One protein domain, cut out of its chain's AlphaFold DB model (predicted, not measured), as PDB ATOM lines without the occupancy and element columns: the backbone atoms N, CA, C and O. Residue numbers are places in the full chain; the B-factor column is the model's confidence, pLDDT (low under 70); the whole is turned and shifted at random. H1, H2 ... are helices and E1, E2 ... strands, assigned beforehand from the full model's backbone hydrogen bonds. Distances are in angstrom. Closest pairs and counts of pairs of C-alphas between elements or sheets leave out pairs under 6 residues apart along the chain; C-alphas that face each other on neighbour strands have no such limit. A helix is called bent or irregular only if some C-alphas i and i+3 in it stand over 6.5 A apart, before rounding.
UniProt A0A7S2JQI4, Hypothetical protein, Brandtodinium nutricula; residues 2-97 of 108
ATOM      1  N   ALA A   2      32.566 -22.294 -24.794       94.94
ATOM      2  CA  ALA A   2      31.315 -21.527 -24.653       94.94
ATOM      3  C   ALA A   2      31.429 -20.016 -24.960       94.94
ATOM      4  O   ALA A   2      30.668 -19.502 -25.771       94.94
ATOM      5  N   ARG A   3      32.434 -19.320 -24.405       97.31
ATOM      6  CA  ARG A   3      32.667 -17.884 -24.677       97.31
ATOM      7  C   ARG A   3      32.948 -17.575 -26.151       97.31
ATOM      8  O   ARG A   3      32.527 -16.538 -26.648       97.31
ATOM      9  N   PHE A   4      33.662 -18.464 -26.844       97.50
ATOM     10  CA  PHE A   4      33.959 -18.303 -28.268       97.50
ATOM     11  C   PHE A   4      32.698 -18.490 -29.117       97.50
ATOM     12  O   PHE A   4      32.442 -17.675 -29.996       97.50
ATOM     13  N   CYS A   5      31.879 -19.502 -28.806       98.12
ATOM     14  CA  CYS A   5      30.563 -19.663 -29.426       98.12
ATOM     15  C   CYS A   5      29.709 -18.408 -29.208       98.12
ATOM     16  O   CYS A   5      29.239 -17.829 -30.183       98.12
ATOM     17  N   TRP A   6      29.601 -17.930 -27.964       98.25
ATOM     18  CA  TRP A   6      28.796 -16.755 -27.627       98.25
ATOM     19  C   TRP A   6      29.220 -15.503 -28.400       98.25
ATOM     20  O   TRP A   6      28.375 -14.786 -28.935       98.25
ATOM     21  N   PHE A   7      30.532 -15.269 -28.520       97.81
ATOM     22  CA  PHE A   7      31.088 -14.175 -29.318       97.81
ATOM     23  C   PHE A   7      30.633 -14.226 -30.787       97.81
ATOM     24  O   PHE A   7      30.323 -13.186 -31.366       97.81
ATOM     25  N   LEU A   8      30.549 -15.427 -31.368       97.56
ATOM     26  CA  LEU A   8      30.065 -15.649 -32.732       97.56
ATOM     27  C   LEU A   8      28.531 -15.606 -32.854       97.56
ATOM     28  O   LEU A   8      28.011 -15.778 -33.953       97.56
ATOM     29  N   GLY A   9      27.788 -15.404 -31.763       98.19
ATOM     30  CA  GLY A   9      26.327 -15.510 -31.778       98.19
ATOM     31  C   GLY A   9      25.830 -16.957 -31.786       98.19
ATOM     32  O   GLY A   9      24.744 -17.241 -32.280       98.19
ATOM     33  N   LEU A  10      26.634 -17.884 -31.273       98.50
ATOM     34  CA  LEU A  10      26.319 -19.302 -31.135       98.50
ATOM     35  C   LEU A  10      26.281 -19.691 -29.657       98.50
ATOM     36  O   LEU A  10      26.830 -19.009 -28.795       98.50
ATOM     37  N   GLU A  11      25.701 -20.840 -29.354       98.25
ATOM     38  CA  GLU A  11      25.625 -21.374 -28.001       98.25
ATOM     39  C   GLU A  11      26.101 -22.826 -27.988       98.25
ATOM     40  O   GLU A  11      25.654 -23.640 -28.796       98.25
ATOM     41  N   LEU A  12      27.014 -23.152 -27.071       97.69
ATOM     42  CA  LEU A  12      27.382 -24.537 -26.791       97.69
ATOM     43  C   LEU A  12      26.430 -25.082 -25.729       97.69
ATOM     44  O   LEU A  12      26.465 -24.639 -24.584       97.69
ATOM     45  N   ARG A  13      25.646 -26.086 -26.102       96.69
ATOM     46  CA  ARG A  13      24.779 -26.848 -25.210       96.69
ATOM     47  C   ARG A  13      25.351 -28.245 -25.004       96.69
ATOM     48  O   ARG A  13      26.043 -28.781 -25.872       96.69
ATOM     49  N   ARG A  14      25.050 -28.839 -23.855       94.12
ATOM     50  CA  ARG A  14      25.307 -30.255 -23.581       94.12
ATOM     51  C   ARG A  14      23.978 -30.945 -23.324       94.12
ATOM     52  O   ARG A  14      23.123 -30.370 -22.657       94.12
ATOM     53  N   SER A  15      23.792 -32.134 -23.886       90.25
ATOM     54  CA  SER A  15      22.662 -32.982 -23.501       90.25
ATOM     55  C   SER A  15      22.870 -33.553 -22.098       90.25
ATOM     56  O   SER A  15      23.974 -33.496 -21.556       90.25
ATOM     57  N   GLU A  16      21.828 -34.169 -21.542       87.94
ATOM     58  CA  GLU A  16      21.901 -34.916 -20.277       87.94
ATOM     59  C   GLU A  16      22.968 -36.026 -20.315       87.94
ATOM     60  O   GLU A  16      23.627 -36.298 -19.320       87.94
ATOM     61  N   LEU A  17      23.218 -36.598 -21.500       88.50
ATOM     62  CA  LEU A  17      24.268 -37.593 -21.752       88.50
ATOM     63  C   LEU A  17      25.654 -36.969 -22.020       88.50
ATOM     64  O   LEU A  17      26.556 -37.649 -22.505       88.50
ATOM     65  N   GLY A  18      25.824 -35.663 -21.800       87.94
ATOM     66  CA  GLY A  18      27.093 -34.943 -21.950       87.94
ATOM     67  C   GLY A  18      27.502 -34.587 -23.385       87.94
ATOM     68  O   GLY A  18      28.493 -33.870 -23.566       87.94
ATOM     69  N   ARG A  19      26.738 -35.014 -24.405       92.25
ATOM     70  CA  ARG A  19      27.062 -34.771 -25.823       92.25
ATOM     71  C   ARG A  19      26.980 -33.288 -26.160       92.25
ATOM     72  O   ARG A  19      25.985 -32.629 -25.850       92.25
ATOM     73  N   ALA A  20      28.010 -32.771 -26.823       96.56
ATOM     74  CA  ALA A  20      28.067 -31.380 -27.246       96.56
ATOM     75  C   ALA A  20      27.133 -31.106 -28.436       96.56
ATOM     76  O   ALA A  20      27.065 -31.882 -29.387       96.56
ATOM     77  N   ARG A  21      26.457 -29.956 -28.413       97.38
ATOM     78  CA  ARG A  21      25.695 -29.405 -29.537       97.38
ATOM     79  C   ARG A  21      25.961 -27.912 -29.630       97.38
ATOM     80  O   ARG A  21      25.859 -27.214 -28.627       97.38
ATOM     81  N   VAL A  22      26.276 -27.409 -30.819       98.38
ATOM     82  CA  VAL A  22      26.376 -25.966 -31.059       98.38
ATOM     83  C   VAL A  22      25.136 -25.530 -31.820       98.38
ATOM     84  O   VAL A  22      24.761 -26.165 -32.802       98.38
ATOM     85  N   VAL A  23      24.475 -24.485 -31.337       97.75
ATOM     86  CA  VAL A  23      23.259 -23.935 -31.946       97.75
ATOM     87  C   VAL A  23      23.393 -22.433 -32.151       97.75
ATOM     88  O   VAL A  23      24.264 -21.787 -31.570       97.75
ATOM     89  N   ILE A  24      22.517 -21.872 -32.976       97.94
ATOM     90  CA  ILE A  24      22.381 -20.424 -33.138       97.94
ATOM     91  C   ILE A  24      21.835 -19.836 -31.828       97.94
ATOM     92  O   ILE A  24      20.832 -20.327 -31.311       97.94
ATOM     93  N   ALA A  25      22.488 -18.803 -31.291       98.06
ATOM     94  CA  ALA A  25      22.018 -18.096 -30.101       98.06
ATOM     95  C   ALA A  25      20.980 -17.018 -30.459       98.06
ATOM     96  O   ALA A  25      20.873 -16.591 -31.611       98.06
ATOM     97  N   SER A  26      20.235 -16.540 -29.460       97.81
ATOM     98  CA  SER A  26      19.201 -15.507 -29.639       97.81
ATOM     99  C   SER A  26      19.745 -14.207 -30.242       97.81
ATOM    100  O   SER A  26      19.084 -13.601 -31.081       97.81
ATOM    101  N   HIS A  27      20.976 -13.826 -29.897       97.75
ATOM    102  CA  HIS A  27      21.653 -12.615 -30.373       97.75
ATOM    103  C   HIS A  27      22.461 -12.824 -31.666       97.75
ATOM    104  O   HIS A  27      23.269 -11.975 -32.037       97.75
ATOM    105  N   PHE A  28      22.284 -13.939 -32.390       97.69
ATOM    106  CA  PHE A  28      23.067 -14.226 -33.605       97.69
ATOM    107  C   PHE A  28      23.010 -13.096 -34.635       97.69
ATOM    108  O   PHE A  28      24.041 -12.716 -35.189       97.69
ATOM    109  N   ARG A  29      21.816 -12.534 -34.871       96.06
ATOM    110  CA  ARG A  29      21.609 -11.459 -35.856       96.06
ATOM    111  C   ARG A  29      22.442 -10.218 -35.539       96.06
ATOM    112  O   ARG A  29      23.004  -9.630 -36.455       96.06
ATOM    113  N   GLU A  30      22.586  -9.878 -34.262       96.69
ATOM    114  CA  GLU A  30      23.408  -8.753 -33.800       96.69
ATOM    115  C   GLU A  30      24.901  -8.998 -34.048       96.69
ATOM    116  O   GLU A  30      25.666  -8.058 -34.238       96.69
ATOM    117  N   ARG A  31      25.331 -10.265 -34.090       96.06
ATOM    118  CA  ARG A  31      26.726 -10.638 -34.359       96.06
ATOM    119  C   ARG A  31      27.045 -10.744 -35.847       96.06
ATOM    120  O   ARG A  31      28.224 -10.804 -36.190       96.06
ATOM    121  N   VAL A  32      26.054 -10.779 -36.743       94.38
ATOM    122  CA  VAL A  32      26.287 -10.928 -38.193       94.38
ATOM    123  C   VAL A  32      27.219  -9.847 -38.755       94.38
ATOM    124  O   VAL A  32      28.209 -10.239 -39.380       94.38
ATOM    125  N   PRO A  33      26.994  -8.537 -38.514       91.75
ATOM    126  CA  PRO A  33      27.858  -7.486 -39.054       91.75
ATOM    127  C   PRO A  33      29.328  -7.639 -38.641       91.75
ATOM    128  O   PRO A  33      30.213  -7.499 -39.480       91.75
ATOM    129  N   ASP A  34      29.575  -8.008 -37.382       91.25
ATOM    130  CA  ASP A  34      30.923  -8.074 -36.806       91.25
ATOM    131  C   ASP A  34      31.645  -9.400 -37.083       91.25
ATOM    132  O   ASP A  34      32.873  -9.458 -37.180       91.25
ATOM    133  N   CYS A  35      30.896 -10.505 -37.091       94.19
ATOM    134  CA  CYS A  35      31.466 -11.851 -37.039       94.19
ATOM    135  C   CYS A  35      31.341 -12.615 -38.354       94.19
ATOM    136  O   CYS A  35      32.203 -13.444 -38.655       94.19
ATOM    137  N   TRP A  36      30.304 -12.338 -39.145       92.75
ATOM    138  CA  TRP A  36      29.921 -13.171 -40.289       92.75
ATOM    139  C   TRP A  36      29.926 -12.429 -41.622       92.75
ATOM    140  O   TRP A  36      30.085 -13.066 -42.664       92.75
ATOM    141  N   SER A  37      29.824 -11.105 -41.596       86.88
ATOM    142  CA  SER A  37      29.992 -10.248 -42.764       86.88
ATOM    143  C   SER A  37      31.465  -9.926 -43.004       86.88
ATOM    144  O   SER A  37      32.278  -9.878 -42.082       86.88
ATOM    145  N   SER A  38      31.817  -9.701 -44.266       72.75
ATOM    146  CA  SER A  38      33.061  -9.030 -44.622       72.75
ATOM    147  C   SER A  38      32.712  -7.814 -45.458       72.75
ATOM    148  O   SER A  38      32.107  -7.956 -46.519       72.75
ATOM    149  N   MET A  39      33.045  -6.630 -44.951       59.38
ATOM    150  CA  MET A  39      32.785  -5.371 -45.648       59.38
ATOM    151  C   MET A  39      33.977  -4.966 -46.534       59.38
ATOM    152  O   MET A  39      33.771  -4.375 -47.585       59.38
ATOM    153  N   PHE A  40      35.210  -5.349 -46.162       57.16
ATOM    154  CA  PHE A  40      36.446  -4.916 -46.834       57.16
ATOM    155  C   PHE A  40      37.574  -5.979 -46.824       57.16
ATOM    156  O   PHE A  40      38.716  -5.671 -46.494       57.16
ATOM    157  N   GLY A  41      37.289  -7.247 -47.164       63.06
ATOM    158  CA  GLY A  41      38.344  -8.253 -47.413       63.06
ATOM    159  C   GLY A  41      38.158  -9.619 -46.739       63.06
ATOM    160  O   GLY A  41      37.096 -10.230 -46.827       63.06
ATOM    161  N   SER A  42      39.214 -10.153 -46.115       71.81
ATOM    162  CA  SER A  42      39.201 -11.468 -45.449       71.81
ATOM    163  C   SER A  42      38.588 -11.379 -44.048       71.81
ATOM    164  O   SER A  42      38.996 -10.550 -43.239       71.81
ATOM    165  N   ASN A  43      37.629 -12.250 -43.721       88.69
ATOM    166  CA  ASN A  43      37.049 -12.295 -42.379       88.69
ATOM    167  C   ASN A  43      37.972 -13.087 -41.433       88.69
ATOM    168  O   ASN A  43      38.067 -14.317 -41.492       88.69
ATOM    169  N   HIS A  44      38.635 -12.382 -40.513       90.81
ATOM    170  CA  HIS A  44      39.552 -12.975 -39.532       90.81
ATOM    171  C   HIS A  44      38.904 -14.045 -38.643       90.81
ATOM    172  O   HIS A  44      39.593 -14.953 -38.167       90.81
ATOM    173  N   ASN A  45      37.587 -13.994 -38.428       94.81
ATOM    174  CA  ASN A  45      36.896 -15.022 -37.660       94.81
ATOM    175  C   ASN A  45      36.922 -16.370 -38.377       94.81
ATOM    176  O   ASN A  45      36.972 -17.398 -37.705       94.81
ATOM    177  N   TRP A  46      37.029 -16.405 -39.708       94.69
ATOM    178  CA  TRP A  46      37.205 -17.665 -40.428       94.69
ATOM    179  C   TRP A  46      38.531 -18.354 -40.096       94.69
ATOM    180  O   TRP A  46      38.582 -19.581 -39.948       94.69
ATOM    181  N   LEU A  47      39.597 -17.576 -39.899       94.31
ATOM    182  CA  LEU A  47      40.892 -18.091 -39.451       94.31
ATOM    183  C   LEU A  47      40.836 -18.546 -37.988       94.31
ATOM    184  O   LEU A  47      41.372 -19.602 -37.644       94.31
ATOM    185  N   ARG A  48      40.144 -17.790 -37.126       96.81
ATOM    186  CA  ARG A  48      39.942 -18.164 -35.716       96.81
ATOM    187  C   ARG A  48      39.166 -19.475 -35.593       96.81
ATOM    188  O   ARG A  48      39.616 -20.370 -34.883       96.81
ATOM    189  N   ILE A  49      38.072 -19.624 -36.340       97.69
ATOM    190  CA  ILE A  49      37.282 -20.861 -36.411       97.69
ATOM    191  C   ILE A  49      38.153 -22.030 -36.887       97.69
ATOM    192  O   ILE A  49      38.153 -23.084 -36.255       97.69
ATOM    193  N   SER A  50      38.969 -21.832 -37.929       97.12
ATOM    194  CA  SER A  50      39.903 -22.858 -38.422       97.12
ATOM    195  C   SER A  50      40.856 -23.354 -37.329       97.12
ATOM    196  O   SER A  50      41.072 -24.559 -37.192       97.12
ATOM    197  N   ARG A  51      41.419 -22.429 -36.538       96.75
ATOM    198  CA  ARG A  51      42.310 -22.759 -35.418       96.75
ATOM    199  C   ARG A  51      41.561 -23.484 -34.305       96.75
ATOM    200  O   ARG A  51      42.064 -24.490 -33.819       96.75
ATOM    201  N   VAL A  52      40.364 -23.027 -33.941       97.62
ATOM    202  CA  VAL A  52      39.539 -23.678 -32.915       97.62
ATOM    203  C   VAL A  52      39.191 -25.108 -33.323       97.62
ATOM    204  O   VAL A  52      39.456 -26.024 -32.550       97.62
ATOM    205  N   LEU A  53      38.703 -25.331 -34.549       97.88
ATOM    206  CA  LEU A  53      38.428 -26.678 -35.062       97.88
ATOM    207  C   LEU A  53      39.656 -27.583 -34.969       97.88
ATOM    208  O   LEU A  53      39.537 -28.735 -34.561       97.88
ATOM    209  N   HIS A  54      40.840 -27.072 -35.306       96.44
ATOM    210  CA  HIS A  54      42.073 -27.840 -35.193       96.44
ATOM    211  C   HIS A  54      42.429 -28.166 -33.731       96.44
ATOM    212  O   HIS A  54      42.664 -29.323 -33.396       96.44
ATOM    213  N   CYS A  55      42.416 -27.173 -32.842       96.38
ATOM    214  CA  CYS A  55      42.766 -27.362 -31.435       96.38
ATOM    215  C   CYS A  55      41.829 -28.341 -30.719       96.38
ATOM    216  O   CYS A  55      42.310 -29.173 -29.960       96.38
ATOM    217  N   LEU A  56      40.520 -28.307 -30.991       95.75
ATOM    218  CA  LEU A  56      39.580 -29.266 -30.397       95.75
ATOM    219  C   LEU A  56      39.961 -30.707 -30.719       95.75
ATOM    220  O   LEU A  56      39.998 -31.554 -29.832       95.75
ATOM    221  N   GLY A  57      40.302 -30.973 -31.982       94.69
ATOM    222  CA  GLY A  57      40.744 -32.297 -32.382       94.69
ATOM    223  C   GLY A  57      42.059 -32.699 -31.715       94.69
ATOM    224  O   GLY A  57      42.172 -33.834 -31.253       94.69
ATOM    225  N   LEU A  58      43.035 -31.790 -31.617       94.12
ATOM    226  CA  LEU A  58      44.304 -32.070 -30.931       94.12
ATOM    227  C   LEU A  58      44.104 -32.382 -29.442       94.12
ATOM    228  O   LEU A  58      44.756 -33.278 -28.921       94.12
ATOM    229  N   CYS A  59      43.170 -31.698 -28.783       94.06
ATOM    230  CA  CYS A  59      42.833 -31.919 -27.377       94.06
ATOM    231  C   CYS A  59      41.896 -33.118 -27.138       94.06
ATOM    232  O   CYS A  59      41.463 -33.323 -26.010       94.06
ATOM    233  N   GLY A  60      41.529 -33.883 -28.173       93.00
ATOM    234  CA  GLY A  60      40.604 -35.015 -28.037       93.00
ATOM    235  C   GLY A  60      39.131 -34.630 -27.836       93.00
ATOM    236  O   GLY A  60      38.300 -35.514 -27.653       93.00
ATOM    237  N   LEU A  61      38.781 -33.344 -27.942       93.88
ATOM    238  CA  LEU A  61      37.418 -32.807 -27.810       93.88
ATOM    239  C   LEU A  61      36.626 -32.999 -29.115       93.88
ATOM    240  O   LEU A  61      36.324 -32.049 -29.843       93.88
ATOM    241  N   ARG A  62      36.379 -34.266 -29.469       93.31
ATOM    242  CA  ARG A  62      35.772 -34.672 -30.749       93.31
ATOM    243  C   ARG A  62      34.327 -34.233 -30.886       93.31
ATOM    244  O   ARG A  62      33.958 -33.735 -31.947       93.31
ATOM    245  N   ASP A  63      33.554 -34.371 -29.821       95.12
ATOM    246  CA  ASP A  63      32.135 -34.033 -29.830       95.12
ATOM    247  C   ASP A  63      31.951 -32.536 -30.082       95.12
ATOM    248  O   ASP A  63      31.172 -32.138 -30.943       95.12
ATOM    249  N   GLU A  64      32.728 -31.682 -29.411       97.00
ATOM    250  CA  GLU A  64      32.701 -30.236 -29.630       97.00
ATOM    251  C   GLU A  64      33.198 -29.851 -31.026       97.00
ATOM    252  O   GLU A  64      32.665 -28.921 -31.634       97.00
ATOM    253  N   GLN A  65      34.216 -30.548 -31.544       97.50
ATOM    254  CA  GLN A  65      34.719 -30.335 -32.900       97.50
ATOM    255  C   GLN A  65      33.639 -30.626 -33.943       97.50
ATOM    256  O   GLN A  65      33.414 -29.805 -34.836       97.50
ATOM    257  N   GLN A  66      32.973 -31.774 -33.821       97.00
ATOM    258  CA  GLN A  66      31.917 -32.189 -34.735       97.00
ATOM    259  C   GLN A  66      30.694 -31.282 -34.608       97.00
ATOM    260  O   GLN A  66      30.188 -30.813 -35.623       97.00
ATOM    261  N   ALA A  67      30.275 -30.965 -33.381       98.06
ATOM    262  CA  ALA A  67      29.147 -30.080 -33.123       98.06
ATOM    263  C   ALA A  67      29.367 -28.677 -33.706       98.06
ATOM    264  O   ALA A  67      28.459 -28.110 -34.313       98.06
ATOM    265  N   LEU A  68      30.574 -28.117 -33.558       98.38
ATOM    266  CA  LEU A  68      30.910 -26.829 -34.158       98.38
ATOM    267  C   LEU A  68      30.909 -26.913 -35.688       98.38
ATOM    268  O   LEU A  68      30.307 -26.057 -36.328       98.38
ATOM    269  N   LEU A  69      31.556 -27.926 -36.278       98.38
ATOM    270  CA  LEU A  69      31.597 -28.076 -37.735       98.38
ATOM    271  C   LEU A  69      30.192 -28.220 -38.329       98.38
ATOM    272  O   LEU A  69      29.882 -27.527 -39.292       98.38
ATOM    273  N   GLN A  70      29.342 -29.048 -37.725       98.38
ATOM    274  CA  GLN A  70      27.968 -29.250 -38.174       98.38
ATOM    275  C   GLN A  70      27.170 -27.939 -38.155       98.38
ATOM    276  O   GLN A  70      26.540 -27.585 -39.147       98.38
ATOM    277  N   CYS A  71      27.256 -27.169 -37.067       98.50
ATOM    278  CA  CYS A  71      26.592 -25.868 -36.981       98.50
ATOM    279  C   CYS A  71      27.077 -24.895 -38.076       98.50
ATOM    280  O   CYS A  71      26.277 -24.174 -38.672       98.50
ATOM    281  N   LEU A  72      28.377 -24.896 -38.392       98.31
ATOM    282  CA  LEU A  72      28.939 -24.069 -39.466       98.31
ATOM    283  C   LEU A  72      28.416 -24.478 -40.851       98.31
ATOM    284  O   LEU A  72      28.150 -23.611 -41.685       98.31
ATOM    285  N   GLU A  73      28.247 -25.777 -41.094       98.19
ATOM    286  CA  GLU A  73      27.663 -26.291 -42.334       98.19
ATOM    287  C   GLU A  73      26.183 -25.919 -42.462       98.19
ATOM    288  O   GLU A  73      25.765 -25.473 -43.530       98.19
ATOM    289  N   GLU A  74      25.410 -26.002 -41.377       98.06
ATOM    290  CA  GLU A  74      24.005 -25.574 -41.342       98.06
ATOM    291  C   GLU A  74      23.858 -24.066 -41.609       98.06
ATOM    292  O   GLU A  74      22.984 -23.636 -42.369       98.06
ATOM    293  N   LEU A  75      24.732 -23.235 -41.030       97.00
ATOM    294  CA  LEU A  75      24.756 -21.789 -41.284       97.00
ATOM    295  C   LEU A  75      25.053 -21.462 -42.749       97.00
ATOM    296  O   LEU A  75      24.442 -20.548 -43.307       97.00
ATOM    297  N   TYR A  76      25.967 -22.212 -43.366       96.38
ATOM    298  CA  TYR A  76      26.284 -22.079 -44.782       96.38
ATOM    299  C   TYR A  76      25.114 -22.517 -45.671       96.38
ATOM    300  O   TYR A  76      24.673 -21.746 -46.521       96.38
ATOM    301  N   GLN A  77      24.574 -23.717 -45.445       97.19
ATOM    302  CA  GLN A  77      23.481 -24.285 -46.242       97.19
ATOM    303  C   GLN A  77      22.202 -23.450 -46.162       97.19
ATOM    304  O   GLN A  77      21.505 -23.286 -47.156       97.19
ATOM    305  N   SER A  78      21.907 -22.884 -44.991       96.19
ATOM    306  CA  SER A  78      20.733 -22.028 -44.796       96.19
ATOM    307  C   SER A  78      20.916 -20.582 -45.269       96.19
ATOM    308  O   SER A  78      20.009 -19.771 -45.096       96.19
ATOM    309  N   GLY A  79      22.084 -20.223 -45.811       94.00
ATOM    310  CA  GLY A  79      22.382 -18.862 -46.267       94.00
ATOM    311  C   GLY A  79      22.539 -17.829 -45.143       94.00
ATOM    312  O   GLY A  79      22.716 -16.645 -45.422       94.00
ATOM    313  N   ARG A  80      22.516 -18.253 -43.872       93.19
ATOM    314  CA  ARG A  80      22.665 -17.367 -42.703       93.19
ATOM    315  C   ARG A  80      24.081 -16.811 -42.550       93.19
ATOM    316  O   ARG A  80      24.256 -15.784 -41.902       93.19
ATOM    317  N   ALA A  81      25.079 -17.467 -43.144       91.75
ATOM    318  CA  ALA A  81      26.456 -16.990 -43.191       91.75
ATOM    319  C   ALA A  81      27.078 -17.182 -44.584       91.75
ATOM    320  O   ALA A  81      27.165 -18.297 -45.101       91.75
ATOM    321  N   ARG A  82      27.611 -16.102 -45.167       90.31
ATOM    322  CA  ARG A  82      28.300 -16.119 -46.471       90.31
ATOM    323  C   ARG A  82      29.755 -16.579 -46.321       90.31
ATOM    324  O   ARG A  82      30.685 -15.801 -46.490       90.31
ATOM    325  N   CYS A  83      29.950 -17.848 -45.978       91.88
ATOM    326  CA  CYS A  83      31.256 -18.428 -45.627       91.88
ATOM    327  C   CYS A  83      31.710 -19.560 -46.571       91.88
ATOM    328  O   CYS A  83      32.491 -20.428 -46.182       91.88
ATOM    329  N   ALA A  84      31.246 -19.542 -47.826       92.50
ATOM    330  CA  ALA A  84      31.533 -20.571 -48.830       92.50
ATOM    331  C   ALA A  84      33.037 -20.864 -48.985       92.50
ATOM    332  O   ALA A  84      33.451 -22.021 -48.987       92.50
ATOM    333  N   SER A  85      33.863 -19.813 -49.045       92.19
ATOM    334  CA  SER A  85      35.317 -19.929 -49.195       92.19
ATOM    335  C   SER A  85      36.005 -20.556 -47.980       92.19
ATOM    336  O   SER A  85      37.064 -21.157 -48.123       92.19
ATOM    337  N   ALA A  86      35.409 -20.471 -46.788       94.31
ATOM    338  CA  ALA A  86      35.981 -21.019 -45.563       94.31
ATOM    339  C   ALA A  86      35.645 -22.509 -45.350       94.31
ATOM    340  O   ALA A  86      36.409 -23.219 -44.687       94.31
ATOM    341  N   MET A  87      34.548 -23.008 -45.942       96.75
ATOM    342  CA  MET A  87      34.067 -24.387 -45.762       96.75
ATOM    343  C   MET A  87      35.131 -25.468 -46.016       96.75
ATOM    344  O   MET A  87      35.308 -26.333 -45.148       96.75
ATOM    345  N   PRO A  88      35.878 -25.461 -47.143       96.62
ATOM    346  CA  PRO A  88      36.878 -26.498 -47.404       96.62
ATOM    347  C   PRO A  88      37.988 -26.513 -46.346       96.62
ATOM    348  O   PRO A  88      38.441 -27.582 -45.929       96.62
ATOM    349  N   HIS A  89      38.389 -25.335 -45.857       95.88
ATOM    350  CA  HIS A  89      39.422 -25.200 -44.833       95.88
ATOM    351  C   HIS A  89      38.946 -25.712 -43.474       95.88
ATOM    352  O   HIS A  89      39.675 -26.454 -42.815       95.88
ATOM    353  N   TRP A  90      37.723 -25.369 -43.064       97.62
ATOM    354  CA  TRP A  90      37.142 -25.835 -41.802       97.62
ATOM    355  C   TRP A  90      37.000 -27.359 -41.776       97.62
ATOM    356  O   TRP A  90      37.502 -28.002 -40.849       97.62
ATOM    357  N   ARG A  91      36.448 -27.953 -42.842       97.75
ATOM    358  CA  ARG A  91      36.389 -29.416 -43.017       97.75
ATOM    359  C   ARG A  91      37.781 -30.046 -42.980       97.75
ATOM    360  O   ARG A  91      38.002 -31.048 -42.303       97.75
ATOM    361  N   GLY A  92      38.748 -29.446 -43.676       96.56
ATOM    362  CA  GLY A  92      40.137 -29.901 -43.692       96.56
ATOM    363  C   GLY A  92      40.770 -29.933 -42.298       96.56
ATOM    364  O   GLY A  92      41.313 -30.962 -41.893       96.56
ATOM    365  N   ARG A  93      40.653 -28.837 -41.541       95.50
ATOM    366  CA  ARG A  93      41.216 -28.707 -40.188       95.50
ATOM    367  C   ARG A  93      40.584 -29.669 -39.191       95.50
ATOM    368  O   ARG A  93      41.316 -30.244 -38.385       95.50
ATOM    369  N   ALA A  94      39.270 -29.882 -39.276       94.75
ATOM    370  CA  ALA A  94      38.579 -30.845 -38.429       94.75
ATOM    371  C   ALA A  94      39.093 -32.281 -38.655       94.75
ATOM    372  O   ALA A  94      39.407 -32.985 -37.696       94.75
ATOM    373  N   ARG A  95      39.284 -32.686 -39.921       92.62
ATOM    374  CA  ARG A  95      39.790 -34.027 -40.277       92.62
ATOM    375  C   ARG A  95      41.246 -34.267 -39.875       92.62
ATOM    376  O   ARG A  95      41.574 -35.357 -39.420       92.62
ATOM    377  N   GLN A  96      42.123 -33.281 -40.077       84.56
ATOM    378  CA  GLN A  96      43.569 -33.431 -39.842       84.56
ATOM    379  C   GLN A  96      43.936 -33.473 -38.359       84.56
ATOM    380  O   GLN A  96      44.956 -34.047 -37.995       84.56
ATOM    381  N   ALA A  97      43.120 -32.872 -37.495       72.75
ATOM    382  CA  ALA A  97      43.389 -32.774 -36.067       72.75
ATOM    383  C   ALA A  97      43.119 -34.086 -35.320       72.75
ATOM    384  O   ALA A  97      42.494 -34.090 -34.263       72.75
TER     385      ALA A  97
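This is residues 2 to 97 of the 108 residues of the protein "Hypothetical protein" of Brandtodinium nutricula (UniProt A0A7S2JQI4). Three helices, H3, H4 and H5, stand side by side in an up-and-down bundle, and a two-stranded hairpin, E1 and E2, packs on H4 by its strand E2. The short H1 packs on E1, and H2 lies at one end of the domain, beyond the hairpin and near the first residues of H3. The printed part has 96 residues with five named helices and two named strands, in the order H1, E1, E2, H2, H3, H4, H5; the sheet E1 - E2 is antiparallel, and the class is mostly helix. The whole is compact, with a radius of gyration of the C-alphas of 12.8 A, and spans 40 by 30 by 22 A.

Start at H1, residues 2 to 7, and E1, residues 10 to 14; their closest C-alphas, those of Ala 2 and Leu 12, are 5.4 A apart. Next look at E2, residues 20 to 24, which forms an antiparallel hairpin with E1: N 11 and O 23 are 2.8 A apart and N 23 and O 11 are 2.9 A apart, both within hydrogen-bond range. H2, residues 28 to 36, is irregular, with C-alphas 30 and 33 7.0 A apart. H3, residues 44 to 58, is close to H2 but not clearly touching, the closest C-alphas being those of Cys 35 and Asn 45, 6.3 A apart. H4, residues 62 to 77, comes nearest to E2 at the C-alphas of Arg 21 and Ala 67, 5.0 A apart. H3 and H4 are a helical hairpin: residues 53 to 57 touch residues 62 to 69, closest at C-alphas 56 and 65, 5.6 A, at a shallow tilt of 32 degrees, opposite ways. H5, residues 87 to 96, touches H3, closest at C-alphas 54 and 93, 5.1 A, at a shallow tilt of 21 degrees, the same way. H5 also forms a helical hairpin with H4, closest at C-alphas 65 and 94, 6.8 A, at a shallow tilt of 14 degrees. In H1, H3, H4 and H5 every O i to N i+4 pair is within hydrogen-bond range; in H2, 3 of 5 are.

Find C-alpha 2 at (31.315, -21.527, -24.653), where H1 begins. E1 is 13.3 A long and E2 13.7 A. H3 runs 21.5 A from C-alpha 44 at (39.552, -12.975, -39.532), and H4 runs 22.3 A. H5, 14.4 A long, ends at C-alpha 96, (43.569, -33.431, -39.842).

The two C-alphas farthest apart, those of Leu 17 and Phe 40, are 43.0 A apart. The printed part has no cut, and no link is long. Mean pLDDT of the printed part is 93.5; look for values under 70 at residues 39 to 41.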